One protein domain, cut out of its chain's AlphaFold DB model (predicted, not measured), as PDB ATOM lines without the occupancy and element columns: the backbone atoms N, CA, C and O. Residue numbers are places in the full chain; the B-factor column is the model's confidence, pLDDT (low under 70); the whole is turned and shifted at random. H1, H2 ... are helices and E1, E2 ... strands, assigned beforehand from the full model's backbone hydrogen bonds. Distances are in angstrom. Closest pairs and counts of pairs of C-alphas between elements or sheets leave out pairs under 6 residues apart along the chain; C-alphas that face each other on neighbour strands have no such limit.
ATOM      1  N   VAL A  71     -36.861 -20.780 -12.723       91.56
ATOM      2  CA  VAL A  71     -37.418 -20.947 -11.384       91.56
ATOM      3  C   VAL A  71     -38.905 -21.202 -11.503       91.56
ATOM      4  O   VAL A  71     -39.642 -20.380 -12.035       91.56
ATOM      5  N   SER A  72     -39.374 -22.322 -10.960       92.25
ATOM      6  CA  SER A  72     -40.798 -22.618 -10.833       92.25
ATOM      7  C   SER A  72     -41.230 -22.551  -9.372       92.25
ATOM      8  O   SER A  72     -40.738 -23.300  -8.528       92.25
ATOM      9  N   ILE A  73     -42.176 -21.663  -9.074       92.88
ATOM     10  CA  ILE A  73     -42.755 -21.463  -7.745       92.88
ATOM     11  C   ILE A  73     -44.200 -21.948  -7.786       92.88
ATOM     12  O   ILE A  73     -45.007 -21.435  -8.554       92.88
ATOM     13  N   ARG A  74     -44.559 -22.938  -6.966       91.62
ATOM     14  CA  ARG A  74     -45.942 -23.430  -6.863       91.62
ATOM     15  C   ARG A  74     -46.544 -23.103  -5.506       91.62
ATOM     16  O   ARG A  74     -46.015 -23.529  -4.481       91.62
ATOM     17  N   LEU A  75     -47.683 -22.420  -5.518       91.06
ATOM     18  CA  LEU A  75     -48.493 -22.111  -4.344       91.06
ATOM     19  C   LEU A  75     -49.669 -23.083  -4.280       91.06
ATOM     20  O   LEU A  75     -50.420 -23.217  -5.248       91.06
ATOM     21  N   ASN A  76     -49.828 -23.773  -3.150       88.81
ATOM     22  CA  ASN A  76     -50.953 -24.678  -2.939       88.81
ATOM     23  C   ASN A  76     -51.606 -24.431  -1.572       88.81
ATOM     24  O   ASN A  76     -51.053 -24.876  -0.567       88.81
ATOM     25  N   PRO A  77     -52.772 -23.765  -1.524       85.31
ATOM     26  CA  PRO A  77     -53.423 -23.420  -0.262       85.31
ATOM     27  C   PRO A  77     -53.985 -24.623   0.500       85.31
ATOM     28  O   PRO A  77     -54.142 -24.550   1.712       85.31
ATOM     29  N   GLN A  78     -54.231 -25.745  -0.180       84.81
ATOM     30  CA  GLN A  78     -54.744 -26.972   0.439       84.81
ATOM     31  C   GLN A  78     -53.649 -27.751   1.179       84.81
ATOM     32  O   GLN A  78     -53.925 -28.700   1.912       84.81
ATOM     33  N   LYS A  79     -52.377 -27.399   0.956       83.62
ATOM     34  CA  LYS A  79     -51.240 -28.022   1.632       83.62
ATOM     35  C   LYS A  79     -50.804 -27.179   2.828       83.62
ATOM     36  O   LYS A  79     -51.057 -25.980   2.915       83.62
ATOM     37  N   ARG A  80     -50.121 -27.834   3.771       80.38
ATOM     38  CA  ARG A  80     -49.501 -27.154   4.916       80.38
ATOM     39  C   ARG A  80     -48.276 -26.334   4.506       80.38
ATOM     40  O   ARG A  80     -48.043 -25.290   5.089       80.38
ATOM     41  N   GLN A  81     -47.533 -26.803   3.506       84.00
ATOM     42  CA  GLN A  81     -46.383 -26.084   2.957       84.00
ATOM     43  C   GLN A  81     -46.809 -24.729   2.370       84.00
ATOM     44  O   GLN A  81     -47.817 -24.657   1.663       84.00
ATOM     45  N   TRP A  82     -46.011 -23.691   2.601       85.62
ATOM     46  CA  TRP A  82     -46.222 -22.379   2.008       85.62
ATOM     47  C   TRP A  82     -46.077 -22.415   0.480       85.62
ATOM     48  O   TRP A  82     -47.022 -22.088  -0.247       85.62
ATOM     49  N   LEU A  83     -44.914 -22.846  -0.020       90.75
ATOM     50  CA  LEU A  83     -44.645 -22.933  -1.457       90.75
ATOM     51  C   LEU A  83     -43.675 -24.063  -1.810       90.75
ATOM     52  O   LEU A  83     -42.929 -24.569  -0.976       90.75
ATOM     53  N   SER A  84     -43.685 -24.476  -3.075       89.31
ATOM     54  CA  SER A  84     -42.649 -25.338  -3.647       89.31
ATOM     55  C   SER A  84     -41.789 -24.518  -4.596       89.31
ATOM     56  O   SER A  84     -42.313 -23.981  -5.568       89.31
ATOM     57  N   PHE A  85     -40.489 -24.446  -4.322       88.50
ATOM     58  CA  PHE A  85     -39.503 -23.806  -5.184       88.50
ATOM     59  C   PHE A  85     -38.767 -24.877  -5.977       88.50
ATOM     60  O   PHE A  85     -38.250 -25.828  -5.392       88.50
ATOM     61  N   ARG A  86     -38.717 -24.752  -7.300       88.69
ATOM     62  CA  ARG A  86     -38.149 -25.772  -8.181       88.69
ATOM     63  C   ARG A  86     -37.249 -25.153  -9.231       88.69
ATOM     64  O   ARG A  86     -37.543 -24.078  -9.738       88.69
ATOM     65  N   ILE A  87     -36.207 -25.893  -9.585       87.00
ATOM     66  CA  ILE A  87     -35.372 -25.634 -10.756       87.00
ATOM     67  C   ILE A  87     -35.436 -26.899 -11.619       87.00
ATOM     68  O   ILE A  87     -34.729 -27.874 -11.317       87.00
ATOM     69  N   PRO A  88     -36.340 -26.948 -12.615       84.25
ATOM     70  CA  PRO A  88     -36.608 -28.154 -13.398       84.25
ATOM     71  C   PRO A  88     -35.370 -28.710 -14.101       84.25
ATOM     72  O   PRO A  88     -35.134 -29.918 -14.066       84.25
ATOM     73  N   GLU A  89     -34.537 -27.837 -14.667       84.06
ATOM     74  CA  GLU A  89     -33.341 -28.200 -15.438       84.06
ATOM     75  C   GLU A  89     -32.302 -28.915 -14.567       84.06
ATOM     76  O   GLU A  89     -31.551 -29.768 -15.040       84.06
ATOM     77  N   LEU A  90     -32.309 -28.621 -13.265       76.94
ATOM     78  CA  LEU A  90     -31.448 -29.254 -12.268       76.94
ATOM     79  C   LEU A  90     -32.123 -30.420 -11.532       76.94
ATOM     80  O   LEU A  90     -31.472 -31.093 -10.728       76.94
ATOM     81  N   ARG A  91     -33.420 -30.659 -11.780       77.00
ATOM     82  CA  ARG A  91     -34.285 -31.561 -11.000       77.00
ATOM     83  C   ARG A  91     -34.242 -31.264  -9.498       77.00
ATOM     84  O   ARG A  91     -34.271 -32.175  -8.675       77.00
ATOM     85  N   LEU A  92     -34.157 -29.981  -9.146       78.88
ATOM     86  CA  LEU A  92     -34.146 -29.532  -7.757       78.88
ATOM     87  C   LEU A  92     -35.534 -29.071  -7.350       78.88
ATOM     88  O   LEU A  92     -36.210 -28.360  -8.092       78.88
ATOM     89  N   SER A  93     -35.950 -29.470  -6.155       81.94
ATOM     90  CA  SER A  93     -37.213 -29.050  -5.571       81.94
ATOM     91  C   SER A  93     -37.055 -28.928  -4.069       81.94
ATOM     92  O   SER A  93     -36.626 -29.867  -3.402       81.94
ATOM     93  N   TRP A  94     -37.488 -27.797  -3.536       84.50
ATOM     94  CA  TRP A  94     -37.588 -27.546  -2.112       84.50
ATOM     95  C   TRP A  94     -39.039 -27.259  -1.760       84.50
ATOM     96  O   TRP A  94     -39.760 -26.574  -2.490       84.50
ATOM     97  N   LEU A  95     -39.475 -27.839  -0.649       86.88
ATOM     98  CA  LEU A  95     -40.747 -27.524  -0.022       86.88
ATOM     99  C   LEU A  95     -40.436 -26.555   1.104       86.88
ATOM    100  O   LEU A  95     -39.637 -26.880   1.980       86.88
ATOM    101  N   ILE A  96     -41.021 -25.371   1.021       85.12
ATOM    102  CA  ILE A  96     -40.839 -24.307   1.992       85.12
ATOM    103  C   ILE A  96     -42.097 -24.279   2.844       85.12
ATOM    104  O   ILE A  96     -43.206 -24.165   2.314       85.12
ATOM    105  N   GLU A  97     -41.926 -24.435   4.151       83.56
ATOM    106  CA  GLU A  97     -43.051 -24.497   5.083       83.56
ATOM    107  C   GLU A  97     -43.576 -23.103   5.415       83.56
ATOM    108  O   GLU A  97     -44.788 -22.907   5.396       83.56
ATOM    109  N   GLU A  98     -42.678 -22.138   5.628       84.38
ATOM    110  CA  GLU A  98     -42.991 -20.783   6.092       84.38
ATOM    111  C   GLU A  98     -42.050 -19.744   5.461       84.38
ATOM    112  O   GLU A  98     -41.030 -20.084   4.852       84.38
ATOM    113  N   LYS A  99     -42.385 -18.455   5.588       84.44
ATOM    114  CA  LYS A  99     -41.601 -17.364   4.988       84.44
ATOM    115  C   LYS A  99     -40.196 -17.278   5.579       84.44
ATOM    116  O   LYS A  99     -39.228 -17.042   4.860       84.44
ATOM    117  N   GLU A 100     -40.088 -17.499   6.876       86.00
ATOM    118  CA  GLU A 100     -38.865 -17.402   7.658       86.00
ATOM    119  C   GLU A 100     -37.864 -18.489   7.238       86.00
ATOM    120  O   GLU A 100     -36.683 -18.193   7.059       86.00
ATOM    121  N   ASP A 101     -38.342 -19.711   6.966       83.75
ATOM    122  CA  ASP A 101     -37.537 -20.804   6.396       83.75
ATOM    123  C   ASP A 101     -36.971 -20.418   5.017       83.75
ATOM    124  O   ASP A 101     -35.822 -20.729   4.697       83.75
ATOM    125  N   ALA A 102     -37.734 -19.672   4.211       82.44
ATOM    126  CA  ALA A 102     -37.245 -19.187   2.924       82.44
ATOM    127  C   ALA A 102     -36.112 -18.159   3.078       82.44
ATOM    128  O   ALA A 102     -35.099 -18.242   2.384       82.44
ATOM    129  N   ILE A 103     -36.263 -17.207   4.000       84.38
ATOM    130  CA  ILE A 103     -35.241 -16.185   4.268       84.38
ATOM    131  C   ILE A 103     -33.962 -16.844   4.796       84.38
ATOM    132  O   ILE A 103     -32.875 -16.589   4.290       84.38
ATOM    133  N   GLN A 104     -34.079 -17.768   5.753       81.31
ATOM    134  CA  GLN A 104     -32.922 -18.480   6.310       81.31
ATOM    135  C   GLN A 104     -32.148 -19.280   5.254       81.31
ATOM    136  O   GLN A 104     -30.929 -19.429   5.348       81.31
ATOM    137  N   ARG A 105     -32.841 -19.780   4.227       79.31
ATOM    138  CA  ARG A 105     -32.235 -20.496   3.096       79.31
ATOM    139  C   ARG A 105     -31.734 -19.574   1.980       79.31
ATOM    140  O   ARG A 105     -31.191 -20.078   0.997       79.31
ATOM    141  N   GLY A 106     -31.887 -18.258   2.125       83.25
ATOM    142  CA  GLY A 106     -31.410 -17.253   1.177       83.25
ATOM    143  C   GLY A 106     -32.274 -17.110  -0.076       83.25
ATOM    144  O   GLY A 106     -31.776 -16.674  -1.111       83.25
ATOM    145  N   TYR A 107     -33.556 -17.485  -0.027       83.94
ATOM    146  CA  TYR A 107     -34.455 -17.289  -1.170       83.94
ATOM    147  C   TYR A 107     -34.751 -15.813  -1.443       83.94
ATOM    148  O   TYR A 107     -35.016 -15.463  -2.582       83.94
ATOM    149  N   ASP A 108     -34.683 -14.952  -0.432       83.88
ATOM    150  CA  ASP A 108     -34.796 -13.494  -0.550       83.88
ATOM    151  C   ASP A 108     -33.604 -12.848  -1.270       83.88
ATOM    152  O   ASP A 108     -33.756 -11.829  -1.937       83.88
ATOM    153  N   THR A 109     -32.434 -13.478  -1.191       84.81
ATOM    154  CA  THR A 109     -31.203 -13.052  -1.875       84.81
ATOM    155  C   THR A 109     -30.946 -13.813  -3.177       84.81
ATOM    156  O   THR A 109     -29.917 -13.615  -3.833       84.81
ATOM    157  N   PHE A 110     -31.879 -14.677  -3.587       86.38
ATOM    158  CA  PHE A 110     -31.778 -15.412  -4.838       86.38
ATOM    159  C   PHE A 110     -31.798 -14.436  -6.035       86.38
ATOM    160  O   PHE A 110     -32.592 -13.493  -6.049       86.38
ATOM    161  N   PRO A 111     -30.955 -14.627  -7.071       86.94
ATOM    162  CA  PRO A 111     -30.839 -13.686  -8.185       86.94
ATOM    163  C   PRO A 111     -31.989 -13.834  -9.192       86.94
ATOM    164  O   PRO A 111     -31.790 -14.206 -10.346       86.94
ATOM    165  N   PHE A 112     -33.203 -13.490  -8.761       87.62
ATOM    166  CA  PHE A 112     -34.428 -13.501  -9.571       87.62
ATOM    167  C   PHE A 112     -34.333 -12.652 -10.844       87.62
ATOM    168  O   PHE A 112     -34.975 -12.964 -11.837       87.62
ATOM    169  N   HIS A 113     -33.485 -11.623 -10.842       85.50
ATOM    170  CA  HIS A 113     -33.226 -10.771 -12.003       85.50
ATOM    171  C   HIS A 113     -32.470 -11.470 -13.144       85.50
ATOM    172  O   HIS A 113     -32.367 -10.896 -14.219       85.50
ATOM    173  N   LYS A 114     -31.899 -12.662 -12.911       87.38
ATOM    174  CA  LYS A 114     -31.097 -13.398 -13.903       87.38
ATOM    175  C   LYS A 114     -31.811 -14.611 -14.496       87.38
ATOM    176  O   LYS A 114     -31.204 -15.316 -15.295       87.38
ATOM    177  N   VAL A 115     -33.027 -14.918 -14.041       90.00
ATOM    178  CA  VAL A 115     -33.730 -16.151 -14.418       90.00
ATOM    179  C   VAL A 115     -35.200 -15.884 -14.738       90.00
ATOM    180  O   VAL A 115     -35.837 -15.074 -14.062       90.00
ATOM    181  N   PRO A 116     -35.788 -16.613 -15.698       90.81
ATOM    182  CA  PRO A 116     -37.233 -16.638 -15.876       90.81
ATOM    183  C   PRO A 116     -37.935 -17.257 -14.661       90.81
ATOM    184  O   PRO A 116     -37.508 -18.297 -14.141       90.81
ATOM    185  N   ILE A 117     -39.043 -16.648 -14.233       91.88
ATOM    186  CA  ILE A 117     -39.841 -17.102 -13.087       91.88
ATOM    187  C   ILE A 117     -41.208 -17.598 -13.562       91.88
ATOM    188  O   ILE A 117     -41.950 -16.870 -14.210       91.88
ATOM    189  N   TYR A 118     -41.591 -18.811 -13.173       91.38
ATOM    190  CA  TYR A 118     -42.882 -19.432 -13.470       91.38
ATOM    191  C   TYR A 118     -43.657 -19.700 -12.180       91.38
ATOM    192  O   TYR A 118     -43.341 -20.621 -11.424       91.38
ATOM    193  N   ILE A 119     -44.702 -18.921 -11.927       91.44
ATOM    194  CA  ILE A 119     -45.554 -19.028 -10.744       91.44
ATOM    195  C   ILE A 119     -46.807 -19.827 -11.100       91.44
ATOM    196  O   ILE A 119     -47.581 -19.433 -11.962       91.44
ATOM    197  N   GLY A 120     -47.039 -20.945 -10.420       90.25
ATOM    198  CA  GLY A 120     -48.261 -21.736 -10.534       90.25
ATOM    199  C   GLY A 120     -49.099 -21.643  -9.265       90.25
ATOM    200  O   GLY A 120     -48.621 -21.992  -8.187       90.25
ATOM    201  N   ILE A 121     -50.353 -21.216  -9.383       89.94
ATOM    202  CA  ILE A 121     -51.256 -21.036  -8.243       89.94
ATOM    203  C   ILE A 121     -52.378 -22.072  -8.316       89.94
ATOM    204  O   ILE A 121     -53.174 -22.067  -9.254       89.94
ATOM    205  N   HIS A 122     -52.444 -22.978  -7.339       86.56
ATOM    206  CA  HIS A 122     -53.535 -23.948  -7.234       86.56
ATOM    207  C   HIS A 122     -54.793 -23.323  -6.612       86.56
ATOM    208  O   HIS A 122     -54.669 -22.456  -5.743       86.56
ATOM    209  N   PRO A 123     -55.991 -23.792  -7.005       83.94
ATOM    210  CA  PRO A 123     -57.242 -23.259  -6.494       83.94
ATOM    211  C   PRO A 123     -57.434 -23.638  -5.018       83.94
ATOM    212  O   PRO A 123     -57.081 -24.757  -4.621       83.94
ATOM    213  N   PRO A 124     -57.992 -22.731  -4.198       86.06
ATOM    214  CA  PRO A 124     -58.423 -23.065  -2.845       86.06
ATOM    215  C   PRO A 124     -59.581 -24.068  -2.880       86.06
ATOM    216  O   PRO A 124     -60.254 -24.218  -3.902       86.06
ATOM    217  N   ASN A 125     -59.807 -24.786  -1.779       83.19
ATOM    218  CA  ASN A 125     -61.034 -25.563  -1.636       83.19
ATOM    219  C   ASN A 125     -62.223 -24.594  -1.468       83.19
ATOM    220  O   ASN A 125     -62.208 -23.814  -0.514       83.19
ATOM    221  N   PRO A 126     -63.254 -24.635  -2.335       76.06
ATOM    222  CA  PRO A 126     -64.399 -23.725  -2.240       76.06
ATOM    223  C   PRO A 126     -65.173 -23.864  -0.921       76.06
ATOM    224  O   PRO A 126     -65.770 -22.897  -0.460       76.06
ATOM    225  N   ALA A 127     -65.119 -25.031  -0.274       81.62
ATOM    226  CA  ALA A 127     -65.766 -25.265   1.017       81.62
ATOM    227  C   ALA A 127     -64.969 -24.718   2.222       81.62
ATOM    228  O   ALA A 127     -65.469 -24.738   3.345       81.62
ATOM    229  N   SER A 128     -63.729 -24.249   2.023       84.12
ATOM    230  CA  SER A 128     -62.840 -23.775   3.089       84.12
ATOM    231  C   SER A 128     -62.483 -22.305   2.882       84.12
ATOM    232  O   SER A 128     -61.597 -21.961   2.099       84.12
ATOM    233  N   LEU A 129     -63.106 -21.418   3.661       82.81
ATOM    234  CA  LEU A 129     -62.699 -20.006   3.721       82.81
ATOM    235  C   LEU A 129     -61.244 -19.849   4.203       82.81
ATOM    236  O   LEU A 129     -60.545 -18.918   3.798       82.81
ATOM    237  N   GLY A 130     -60.767 -20.788   5.027       86.00
ATOM    238  CA  GLY A 130     -59.385 -20.819   5.506       86.00
ATOM    239  C   GLY A 130     -58.364 -20.998   4.379       86.00
ATOM    240  O   GLY A 130     -57.297 -20.385   4.425       86.00
ATOM    241  N   ASP A 131     -58.696 -21.765   3.339       86.19
ATOM    242  CA  ASP A 131     -57.808 -21.983   2.191       86.19
ATOM    243  C   ASP A 131     -57.657 -20.705   1.362       86.19
ATOM    244  O   ASP A 131     -56.560 -20.393   0.896       86.19
ATOM    245  N   LEU A 132     -58.740 -19.937   1.208       85.75
ATOM    246  CA  LEU A 132     -58.709 -18.652   0.512       85.75
ATOM    247  C   LEU A 132     -57.861 -17.627   1.276       85.75
ATOM    248  O   LEU A 132     -57.007 -16.961   0.685       85.75
ATOM    249  N   PHE A 133     -58.051 -17.533   2.594       87.50
ATOM    250  CA  PHE A 133     -57.254 -16.643   3.435       87.50
ATOM    251  C   PHE A 133     -55.767 -17.023   3.410       87.50
ATOM    252  O   PHE A 133     -54.906 -16.165   3.201       87.50
ATOM    253  N   ARG A 134     -55.459 -18.320   3.526       88.88
ATOM    254  CA  ARG A 134     -54.088 -18.835   3.430       88.88
ATOM    255  C   ARG A 134     -53.469 -18.543   2.071       88.88
ATOM    256  O   ARG A 134     -52.320 -18.120   2.006       88.88
ATOM    257  N   LEU A 135     -54.211 -18.734   0.984       90.19
ATOM    258  CA  LEU A 135     -53.734 -18.397  -0.352       90.19
ATOM    259  C   LEU A 135     -53.325 -16.923  -0.438       90.19
ATOM    260  O   LEU A 135     -52.235 -16.619  -0.921       90.19
ATOM    261  N   TRP A 136     -54.180 -16.019   0.043       88.81
ATOM    262  CA  TRP A 136     -53.901 -14.586   0.041       88.81
ATOM    263  C   TRP A 136     -52.640 -14.250   0.849       88.81
ATOM    264  O   TRP A 136     -51.760 -13.546   0.346       88.81
ATOM    265  N   GLN A 137     -52.499 -14.812   2.056       90.06
ATOM    266  CA  GLN A 137     -51.290 -14.654   2.869       90.06
ATOM    267  C   GLN A 137     -50.046 -15.170   2.137       90.06
ATOM    268  O   GLN A 137     -49.023 -14.487   2.082       90.06
ATOM    269  N   ASN A 138     -50.151 -16.344   1.518       90.75
ATOM    270  CA  ASN A 138     -49.049 -16.988   0.820       90.75
ATOM    271  C   ASN A 138     -48.576 -16.167  -0.385       90.75
ATOM    272  O   ASN A 138     -47.370 -16.012  -0.584       90.75
ATOM    273  N   VAL A 139     -49.514 -15.624  -1.167       90.75
ATOM    274  CA  VAL A 139     -49.219 -14.733  -2.297       90.75
ATOM    275  C   VAL A 139     -48.571 -13.442  -1.802       90.75
ATOM    276  O   VAL A 139     -47.554 -13.026  -2.350       90.75
ATOM    277  N   ARG A 140     -49.097 -12.831  -0.733       90.81
ATOM    278  CA  ARG A 140     -48.532 -11.599  -0.164       90.81
ATOM    279  C   ARG A 140     -47.102 -11.800   0.338       90.81
ATOM    280  O   ARG A 140     -46.237 -10.969   0.075       90.81
ATOM    281  N   SER A 141     -46.829 -12.914   1.010       89.38
ATOM    282  CA  SER A 141     -45.472 -13.271   1.431       89.38
ATOM    283  C   SER A 141     -44.533 -13.485   0.245       89.38
ATOM    284  O   SER A 141     -43.366 -13.112   0.329       89.38
ATOM    285  N   LEU A 142     -45.033 -14.037  -0.869       90.50
ATOM    286  CA  LEU A 142     -44.219 -14.266  -2.062       90.50
ATOM    287  C   LEU A 142     -43.870 -12.933  -2.720       90.50
ATOM    288  O   LEU A 142     -42.716 -12.705  -3.065       90.50
ATOM    289  N   ILE A 143     -44.846 -12.028  -2.822       88.75
ATOM    290  CA  ILE A 143     -44.624 -10.662  -3.305       88.75
ATOM    291  C   ILE A 143     -43.569  -9.967  -2.442       88.75
ATOM    292  O   ILE A 143     -42.657  -9.368  -2.995       88.75
ATOM    293  N   ASN A 144     -43.621 -10.104  -1.113       87.50
ATOM    294  CA  ASN A 144     -42.610  -9.509  -0.235       87.50
ATOM    295  C   ASN A 144     -41.188 -10.005  -0.546       87.50
ATOM    296  O   ASN A 144     -40.260  -9.211  -0.498       87.50
ATOM    297  N   ILE A 145     -41.006 -11.286  -0.887       86.56
ATOM    298  CA  ILE A 145     -39.699 -11.809  -1.318       86.56
ATOM    299  C   ILE A 145     -39.299 -11.218  -2.675       86.56
ATOM    300  O   ILE A 145     -38.177 -10.752  -2.842       86.56
ATOM    301  N   LEU A 146     -40.218 -11.218  -3.640       85.81
ATOM    302  CA  LEU A 146     -39.931 -10.792  -5.010       85.81
ATOM    303  C   LEU A 146     -39.696  -9.279  -5.136       85.81
ATOM    304  O   LEU A 146     -38.932  -8.867  -5.998       85.81
ATOM    305  N   VAL A 147     -40.299  -8.452  -4.276       83.62
ATOM    306  CA  VAL A 147     -40.096  -6.989  -4.250       83.62
ATOM    307  C   VAL A 147     -38.665  -6.609  -3.857       83.62
ATOM    308  O   VAL A 147     -38.191  -5.544  -4.240       83.62
ATOM    309  N   HIS A 148     -37.952  -7.471  -3.129       78.56
ATOM    310  CA  HIS A 148     -36.538  -7.249  -2.823       78.56
ATOM    311  C   HIS A 148     -35.609  -7.559  -4.007       78.56
ATOM    312  O   HIS A 148     -34.427  -7.214  -3.959       78.56
ATOM    313  N   ALA A 149     -36.117  -8.174  -5.083       76.56
ATOM    314  CA  ALA A 149     -35.343  -8.351  -6.301       76.56
ATOM    315  C   ALA A 149     -35.186  -6.997  -7.023       76.56
ATOM    316  O   ALA A 149     -36.179  -6.307  -7.248       76.56
ATOM    317  N   PRO A 150     -33.963  -6.617  -7.438       75.12
ATOM    318  CA  PRO A 150     -33.711  -5.317  -8.064       75.12
ATOM    319  C   PRO A 150     -34.415  -5.147  -9.419       75.12
ATOM    320  O   PRO A 150     -34.708  -4.027  -9.825       75.12
ATOM    321  N   SER A 151     -34.670  -6.247 -10.125       79.69
ATOM    322  CA  SER A 151     -35.465  -6.304 -11.352       79.69
ATOM    323  C   SER A 151     -35.935  -7.741 -11.590       79.69
ATOM    324  O   SER A 151     -35.396  -8.682 -11.001       79.69
ATOM    325  N   ILE A 152     -36.948  -7.931 -12.438       81.81
ATOM    326  CA  ILE A 152     -37.391  -9.262 -12.867       81.81
ATOM    327  C   ILE A 152     -37.581  -9.229 -14.380       81.81
ATOM    328  O   ILE A 152     -38.515  -8.609 -14.884       81.81
ATOM    329  N   GLU A 153     -36.673  -9.898 -15.092       73.69
ATOM    330  CA  GLU A 153     -36.630  -9.902 -16.557       73.69
ATOM    331  C   GLU A 153     -37.881 -10.548 -17.163       73.69
ATOM    332  O   GLU A 153     -38.483 -10.006 -18.087       73.69
ATOM    333  N   SER A 154     -38.310 -11.684 -16.607       82.44
ATOM    334  CA  SER A 154     -39.509 -12.384 -17.056       82.44
ATOM    335  C   SER A 154     -40.188 -13.123 -15.910       82.44
ATOM    336  O   SER A 154     -39.569 -13.928 -15.208       82.44
ATOM    337  N   MET A 155     -41.484 -12.871 -15.739       86.62
ATOM    338  CA  MET A 155     -42.340 -13.589 -14.806       86.62
ATOM    339  C   MET A 155     -43.615 -14.054 -15.505       86.62
ATOM    340  O   MET A 155     -44.352 -13.260 -16.077       86.62
ATOM    341  N   HIS A 156     -43.924 -15.339 -15.391       86.56
ATOM    342  CA  HIS A 156     -45.149 -15.942 -15.895       86.56
ATOM    343  C   HIS A 156     -45.954 -16.502 -14.728       86.56
ATOM    344  O   HIS A 156     -45.540 -17.473 -14.101       86.56
ATOM    345  N   ALA A 157     -47.109 -15.918 -14.429       85.50
ATOM    346  CA  ALA A 157     -48.026 -16.432 -13.419       85.50
ATOM    347  C   ALA A 157     -49.194 -17.160 -14.083       85.50
ATOM    348  O   ALA A 157     -49.802 -16.638 -15.009       85.50
ATOM    349  N   GLN A 158     -49.529 -18.353 -13.606       84.00
ATOM    350  CA  GLN A 158     -50.638 -19.142 -14.122       84.00
ATOM    351  C   GLN A 158     -51.521 -19.689 -13.006       84.00
ATOM    352  O   GLN A 158     -51.043 -20.203 -11.988       84.00
ATOM    353  N   PHE A 159     -52.827 -19.629 -13.238       82.62
ATOM    354  CA  PHE A 159     -53.813 -20.318 -12.418       82.62
ATOM    355  C   PHE A 159     -53.906 -21.775 -12.868       82.62
ATOM    356  O   PHE A 159     -54.290 -22.080 -13.996       82.62
ATOM    357  N   LEU A 160     -53.498 -22.680 -11.984       82.12
ATOM    358  CA  LEU A 160     -53.506 -24.116 -12.228       82.12
ATOM    359  C   LEU A 160     -54.909 -24.677 -12.001       82.12
ATOM    360  O   LEU A 160     -55.645 -24.188 -11.153       82.12
ATOM    361  N   CYS A 161     -55.253 -25.764 -12.679       69.75
ATOM    362  CA  CYS A 161     -56.422 -26.572 -12.340       69.75
ATOM    363  C   CYS A 161     -55.952 -27.893 -11.729       69.75
ATOM    364  O   CYS A 161     -54.912 -28.425 -12.116       69.75
ATOM    365  N   ASN A 162     -56.696 -28.432 -10.766       66.81
ATOM    366  CA  ASN A 162     -56.481 -29.794 -10.290       66.81
ATOM    367  C   ASN A 162     -57.790 -30.594 -10.444       66.81
ATOM    368  O   ASN A 162     -58.851 -30.020 -10.684       66.81
ATOM    369  N   MET A 163     -57.731 -31.926 -10.340       60.75
ATOM    370  CA  MET A 163     -58.934 -32.756 -10.515       60.75
ATOM    371  C   MET A 163     -60.003 -32.531  -9.431       60.75
ATOM    372  O   MET A 163     -61.163 -32.848  -9.658       60.75
ATOM    373  N   ARG A 164     -59.620 -32.010  -8.258       62.00
ATOM    374  CA  ARG A 164     -60.479 -31.886  -7.068       62.00
ATOM    375  C   ARG A 164     -61.062 -30.486  -6.869       62.00
ATOM    376  O   ARG A 164     -61.920 -30.297  -6.017       62.00
ATOM    377  N   SER A 165     -60.549 -29.485  -7.572       64.31
ATOM    378  CA  SER A 165     -60.798 -28.071  -7.310       64.31
ATOM    379  C   SER A 165     -60.450 -27.263  -8.557       64.31
ATOM    380  O   SER A 165     -59.399 -27.455  -9.181       64.31
ATOM    381  N   ARG A 166     -61.337 -26.340  -8.923       69.94
ATOM    382  CA  ARG A 166     -61.195 -25.455 -10.081       69.94
ATOM    383  C   ARG A 166     -61.387 -24.015  -9.626       69.94
ATOM    384  O   ARG A 166     -62.088 -23.764  -8.655       69.94
ATOM    385  N   TRP A 167     -60.776 -23.078 -10.344       70.06
ATOM    386  CA  TRP A 167     -60.990 -21.646 -10.110       70.06
ATOM    387  C   TRP A 167     -62.388 -21.172 -10.529       70.06
ATOM    388  O   TRP A 167     -62.815 -20.110 -10.096       70.06
ATOM    389  N   HIS A 168     -63.090 -21.945 -11.365       64.62
ATOM    390  CA  HIS A 168     -64.443 -21.649 -11.828       64.62
ATOM    391  C   HIS A 168     -65.234 -22.948 -12.047       64.62
ATOM    392  O   HIS A 168     -64.700 -23.910 -12.610       64.62
ATOM    393  N   GLU A 169     -66.506 -22.961 -11.646       55.91
ATOM    394  CA  GLU A 169     -67.474 -24.016 -11.959       55.91
ATOM    395  C   GLU A 169     -68.320 -23.573 -13.163       55.91
ATOM    396  O   GLU A 169     -69.105 -22.637 -13.087       55.91
ATOM    397  N   GLY A 170     -68.079 -24.178 -14.327       49.81
ATOM    398  CA  GLY A 170     -68.806 -23.914 -15.574       49.81
ATOM    399  C   GLY A 170     -68.166 -24.645 -16.758       49.81
ATOM    400  O   GLY A 170     -66.987 -25.000 -16.694       49.81
ATOM    401  N   GLU A 171     -68.924 -24.876 -17.838       48.00
ATOM    402  CA  GLU A 171     -68.451 -25.584 -19.049       48.00
ATOM    403  C   GLU A 171     -67.248 -24.893 -19.722       48.00
ATOM    404  O   GLU A 171     -66.441 -25.537 -20.390       48.00
ATOM    405  N   GLN A 172     -67.064 -23.596 -19.459       47.09
ATOM    406  CA  GLN A 172     -65.903 -22.798 -19.852       47.09
ATOM    407  C   GLN A 172     -64.953 -22.558 -18.670       47.09
ATOM    408  O   GLN A 172     -64.605 -21.419 -18.359       47.09
ATOM    409  N   GLY A 173     -64.553 -23.620 -17.963       47.12
ATOM    410  CA  GLY A 173     -63.543 -23.510 -16.906       47.12
ATOM    411  C   GLY A 173     -62.335 -22.714 -17.405       47.12
ATOM    412  O   GLY A 173     -61.917 -22.926 -18.545       47.12
ATOM    413  N   LEU A 174     -61.815 -21.782 -16.587       45.91
ATOM    414  CA  LEU A 174     -60.658 -20.953 -16.946       45.91
ATOM    415  C   LEU A 174     -59.554 -21.863 -17.506       45.91
ATOM    416  O   LEU A 174     -58.872 -22.567 -16.759       45.91
ATOM    417  N   LYS A 175     -59.399 -21.872 -18.836       49.94
ATOM    418  CA  LYS A 175     -58.224 -22.438 -19.496       49.94
ATOM    419  C   LYS A 175     -57.043 -21.664 -18.929       49.94
ATOM    420  O   LYS A 175     -57.152 -20.447 -18.816       49.94
ATOM    421  N   SER A 176     -55.987 -22.361 -18.503       46.31
ATOM    422  CA  SER A 176     -54.826 -21.787 -17.810       46.31
ATOM    423  C   SER A 176     -54.478 -20.401 -18.356       46.31
ATOM    424  O   SER A 176     -53.964 -20.277 -19.467       46.31
ATOM    425  N   VAL A 177     -54.811 -19.359 -17.595       46.59
ATOM    426  CA  VAL A 177     -54.494 -17.988 -17.989       46.59
ATOM    427  C   VAL A 177     -53.078 -17.729 -17.519       46.59
ATOM    428  O   VAL A 177     -52.822 -17.705 -16.314       46.59
ATOM    429  N   THR A 178     -52.161 -17.588 -18.470       49.56
ATOM    430  CA  THR A 178     -50.783 -17.193 -18.196       49.56
ATOM    431  C   THR A 178     -50.684 -15.677 -18.291       49.56
ATOM    432  O   THR A 178     -50.840 -15.091 -19.362       49.56
ATOM    433  N   TYR A 179     -50.405 -15.037 -17.165       51.16
ATOM    434  CA  TYR A 179     -50.015 -13.639 -17.093       51.16
ATOM    435  C   TYR A 179     -48.508 -13.566 -17.268       51.16
ATOM    436  O   TYR A 179     -47.770 -14.020 -16.395       51.16
ATOM    437  N   SER A 180     -48.051 -13.003 -18.379       48.06
ATOM    438  CA  SER A 180     -46.641 -12.657 -18.541       48.06
ATOM    439  C   SER A 180     -46.462 -11.218 -18.069       48.06
ATOM    440  O   SER A 180     -47.036 -10.296 -18.648       48.06
ATOM    441  N   LEU A 181     -45.727 -11.038 -16.977       51.09
ATOM    442  CA  LEU A 181     -45.285  -9.748 -16.475       51.09
ATOM    443  C   LEU A 181     -43.787  -9.617 -16.752       51.09
ATOM    444  O   LEU A 181     -42.974 -10.349 -16.193       51.09
ATOM    445  N   ILE A 182     -43.437  -8.655 -17.597       47.00
ATOM    446  CA  ILE A 182     -42.078  -8.123 -17.679       47.00
ATOM    447  C   ILE A 182     -42.067  -6.910 -16.750       47.00
ATOM    448  O   ILE A 182     -42.838  -5.973 -16.965       47.00
ATOM    449  N   ILE A 183     -41.268  -6.955 -15.680       45.84
ATOM    450  CA  ILE A 183     -41.143  -5.849 -14.725       45.84
ATOM    451  C   ILE A 183     -39.786  -5.189 -14.974       45.84
ATOM    452  O   ILE A 183     -38.777  -5.546 -14.366       45.84
ATOM    453  N   THR A 184     -39.761  -4.220 -15.888       40.81
ATOM    454  CA  THR A 184     -38.643  -3.277 -16.016       40.81
ATOM    455  C   THR A 184     -38.970  -2.005 -15.232       40.81
ATOM    456  O   THR A 184     -40.143  -1.686 -15.033       40.81
ATOM    457  N   ASN A 185     -37.939  -1.285 -14.770       36.34
ATOM    458  CA  ASN A 185     -37.998  -0.151 -13.824       36.34
ATOM    459  C   ASN A 185     -38.903   1.043 -14.212       36.34
ATOM    460  O   ASN A 185     -38.872   2.075 -13.547       36.34
ATOM    461  N   SER A 186     -39.721   0.939 -15.254       31.05
ATOM    462  CA  SER A 186     -40.641   1.993 -15.675       31.05
ATOM    463  C   SER A 186     -41.834   1.514 -16.512       31.05
ATOM    464  O   SER A 186     -42.557   2.350 -17.053       31.05
ATOM    465  N   THR A 187     -42.100   0.208 -16.662       31.12
ATOM    466  CA  THR A 187     -43.262  -0.236 -17.457       31.12
ATOM    467  C   THR A 187     -43.715  -1.654 -17.104       31.12
ATOM    468  O   THR A 187     -42.943  -2.603 -17.185       31.12
ATOM    469  N   ILE A 188     -44.994  -1.809 -16.740       37.50
ATOM    470  CA  ILE A 188     -45.655  -3.118 -16.645       37.50
ATOM    471  C   ILE A 188     -46.285  -3.399 -18.006       37.50
ATOM    472  O   ILE A 188     -47.384  -2.926 -18.298       37.50
ATOM    473  N   THR A 189     -45.611  -4.172 -18.849       31.66
ATOM    474  CA  THR A 189     -46.214  -4.636 -20.102       31.66
ATOM    475  C   THR A 189     -47.024  -5.896 -19.810       31.66
ATOM    476  O   THR A 189     -46.467  -6.945 -19.495       31.66
ATOM    477  N   ARG A 190     -48.357  -5.787 -19.870       34.72
ATOM    478  CA  ARG A 190     -49.276  -6.930 -19.761       34.72
ATOM    479  C   ARG A 190     -49.461  -7.537 -21.144       34.72
ATOM    480  O   ARG A 190     -50.049  -6.892 -22.009       34.72
ATOM    481  N   SER A 191     -49.007  -8.766 -21.352       33.59
ATOM    482  CA  SER A 191     -49.365  -9.539 -22.542       33.59
ATOM    483  C   SER A 191     -50.234 -10.734 -22.155       33.59
ATOM    484  O   SER A 191     -49.958 -11.460 -21.197       33.59
ATOM    485  N   TYR A 192     -51.335 -10.897 -22.891       32.69
ATOM    486  CA  TYR A 192     -52.297 -11.977 -22.712       32.69
ATOM    487  C   TYR A 192     -51.945 -13.093 -23.686       32.69
ATOM    488  O   TYR A 192     -51.978 -12.886 -24.897       32.69
ATOM    489  N   ILE A 193     -51.622 -14.277 -23.172       33.59
ATOM    490  CA  ILE A 193     -51.466 -15.467 -24.006       33.59
ATOM    491  C   ILE A 193     -52.353 -16.557 -23.412       33.59
ATOM    492  O   ILE A 193     -52.063 -17.122 -22.359       33.59
ATOM    493  N   CYS A 194     -53.474 -16.824 -24.082       28.30
ATOM    494  CA  CYS A 194     -54.364 -17.930 -23.754       28.30
ATOM    495  C   CYS A 194     -53.839 -19.181 -24.467       28.30
ATOM    496  O   CYS A 194     -54.195 -19.444 -25.613       28.30
ATOM    497  N   ASN A 195     -52.940 -19.924 -23.821       33.88
ATOM    498  CA  ASN A 195     -52.412 -21.164 -24.385       33.88
ATOM    499  C   ASN A 195     -53.224 -22.362 -23.888       33.88
ATOM    500  O   ASN A 195     -53.196 -22.702 -22.707       33.88
ATOM    501  N   SER A 196     -53.900 -23.054 -24.810       31.38
ATOM    502  CA  SER A 196     -54.387 -24.417 -24.587       31.38
ATOM    503  C   SER A 196     -53.236 -25.405 -24.800       31.38
ATOM    504  O   SER A 196     -53.141 -26.043 -25.845       31.38
ATOM    505  N   ALA A 197     -52.321 -25.502 -23.839       31.19
ATOM    506  CA  ALA A 197     -51.268 -26.513 -23.872       31.19
ATOM    507  C   ALA A 197     -51.348 -27.385 -22.615       31.19
ATOM    508  O   ALA A 197     -51.179 -26.923 -21.489       31.19
ATOM    509  N   ASP A 198     -51.658 -28.658 -22.841       31.81
ATOM    510  CA  ASP A 198     -51.836 -29.709 -21.843       31.81
ATOM    511  C   ASP A 198     -50.450 -30.123 -21.296       31.81
ATOM    512  O   ASP A 198     -49.729 -30.922 -21.896       31.81
ATOM    513  N   TRP A 199     -50.026 -29.550 -20.164       36.09
ATOM    514  CA  TRP A 199     -48.696 -29.783 -19.569       36.09
ATOM    515  C   TRP A 199     -48.578 -31.088 -18.761       36.09
ATOM    516  O   TRP A 199     -47.700 -31.216 -17.907       36.09
ATOM    517  N   ARG A 200     -49.381 -32.117 -19.068       31.70
ATOM    518  CA  ARG A 200     -49.269 -33.456 -18.443       31.70
ATOM    519  C   ARG A 200     -47.929 -34.174 -18.693       31.70
ATOM    520  O   ARG A 200     -47.773 -35.317 -18.286       31.70
ATOM    521  N   LYS A 201     -46.953 -33.538 -19.346       31.02
ATOM    522  CA  LYS A 201     -45.646 -34.127 -19.673       31.02
ATOM    523  C   LYS A 201     -44.528 -33.858 -18.653       31.02
ATOM    524  O   LYS A 201     -43.415 -34.303 -18.889       31.02
ATOM    525  N   PHE A 202     -44.795 -33.175 -17.534       33.25
ATOM    526  CA  PHE A 202     -43.769 -32.874 -16.512       33.25
ATOM    527  C   PHE A 202     -43.990 -33.538 -15.143       33.25
ATOM    528  O   PHE A 202     -43.236 -33.256 -14.213       33.25
ATOM    529  N   ASP A 203     -44.987 -34.419 -15.016       28.62
ATOM    530  CA  ASP A 203     -45.235 -35.212 -13.801       28.62
ATOM    531  C   ASP A 203     -44.831 -36.694 -14.002       28.62
ATOM    532  O   ASP A 203     -45.615 -37.606 -13.736       28.62
ATOM    533  N   GLN A 204     -43.599 -36.933 -14.471       27.38
ATOM    534  CA  GLN A 204     -42.892 -38.217 -14.321       27.38
ATOM    535  C   GLN A 204     -41.507 -37.996 -13.712       27.38
ATOM    536  O   GLN A 204     -40.793 -37.080 -14.181       27.38
TER     537      GLN A 204
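Overview. This is residues 71 to 204 of the 204 residues of an uncharacterized protein of Aspergillus flavus (UniProt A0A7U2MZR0). The domain is a single, twisted wall of seven strands, turning by 108 degrees from E3 at one edge to E7 at the other, with the long helix H2 grazing it mainly at E1, E2 and E4 and the short helix H1 grazing it near E3. A long loop, residues 160 to 176, links E5 to E6, and a tail without named elements, residues 195 to 204, follows E7. The printed part has 134 residues with two named helices and seven named strands, in the order E1 E2 E3 H1 E4 H2 E5 E6 E7. The sheet runs E3 E2 E1 E4 E5 E6 E7 and is mixed, and the class is mixed, helices and strands. The whole is compact, with a radius of gyration of the C-alphas of 15.1 A, and spans 41 by 32 by 32 A.

Arrangement. In the sheet, E1, residues 71 to 75, is parallel to E4, residues 117 to 121, at 16 degrees, with N 73 and O 118 at 2.8 A. E5, residues 152 to 159, is parallel to E4 at 20 degrees, with N 119 and O 156 at 2.7 A. E2, residues 83 to 87, is antiparallel to E1, with N 74 and O 84 at 2.8 A. The edge strand E3, residues 92 to 96, is antiparallel to E2, with N 94 and O 85 at 2.8 A. E6, residues 177 to 184, is antiparallel to E5, with N 157 and O 179 at 2.8 A. The other edge strand, E7, residues 187 to 194, is antiparallel to E6, with N 187 and O 184 at 3.2 A. E1 E2 E3 and E5 E6 E7 are meanders, each strand the antiparallel neighbour of the one before, and their successive strands form hairpins. H2, residues 129 to 147, only grazes the sheet with residues 135 to 146; its closest C-alphas to E1 are those of Asn 138 and Leu 75, 7.3 A apart. E4, H2 and E5 make a strand-helix-strand unit, two parallel neighbours joined through a helix, with a right-handed crossover. H1, residues 99 to 104, only grazes the sheet with residues 99 to 102. E3, H1 and E4 make a split unit, with E2 and E1 between its strands, also right-handed. H1 and H2 are close but not clearly touching, the C-alphas of Lys 99 and Ser 141 being closest at 6.7 A. In both helices every O i to N i+4 pair is within hydrogen-bond range.

Along the chain. E1 begins at C-alpha 71, (-37.418, -20.947, -11.384). H2 is 27.3 A long, from C-alpha 129 at (-62.699, -20.006, 3.721). E5, E6 and E7 measure 19.8 A, 21.7 A and 21.8 A, and E7 ends at C-alpha 194, (-54.364, -17.930, -23.754).

Size, cuts and confidence. The C-alphas farthest apart, those of Gln 104 and Glu 171, are 44.2 A apart. The printed part has no cut. The links H1 to E4 and E5 to E6 are long. The mean pLDDT of the printed part is 72.0, and residues 161 to 166 and 168 to 204 are under 70.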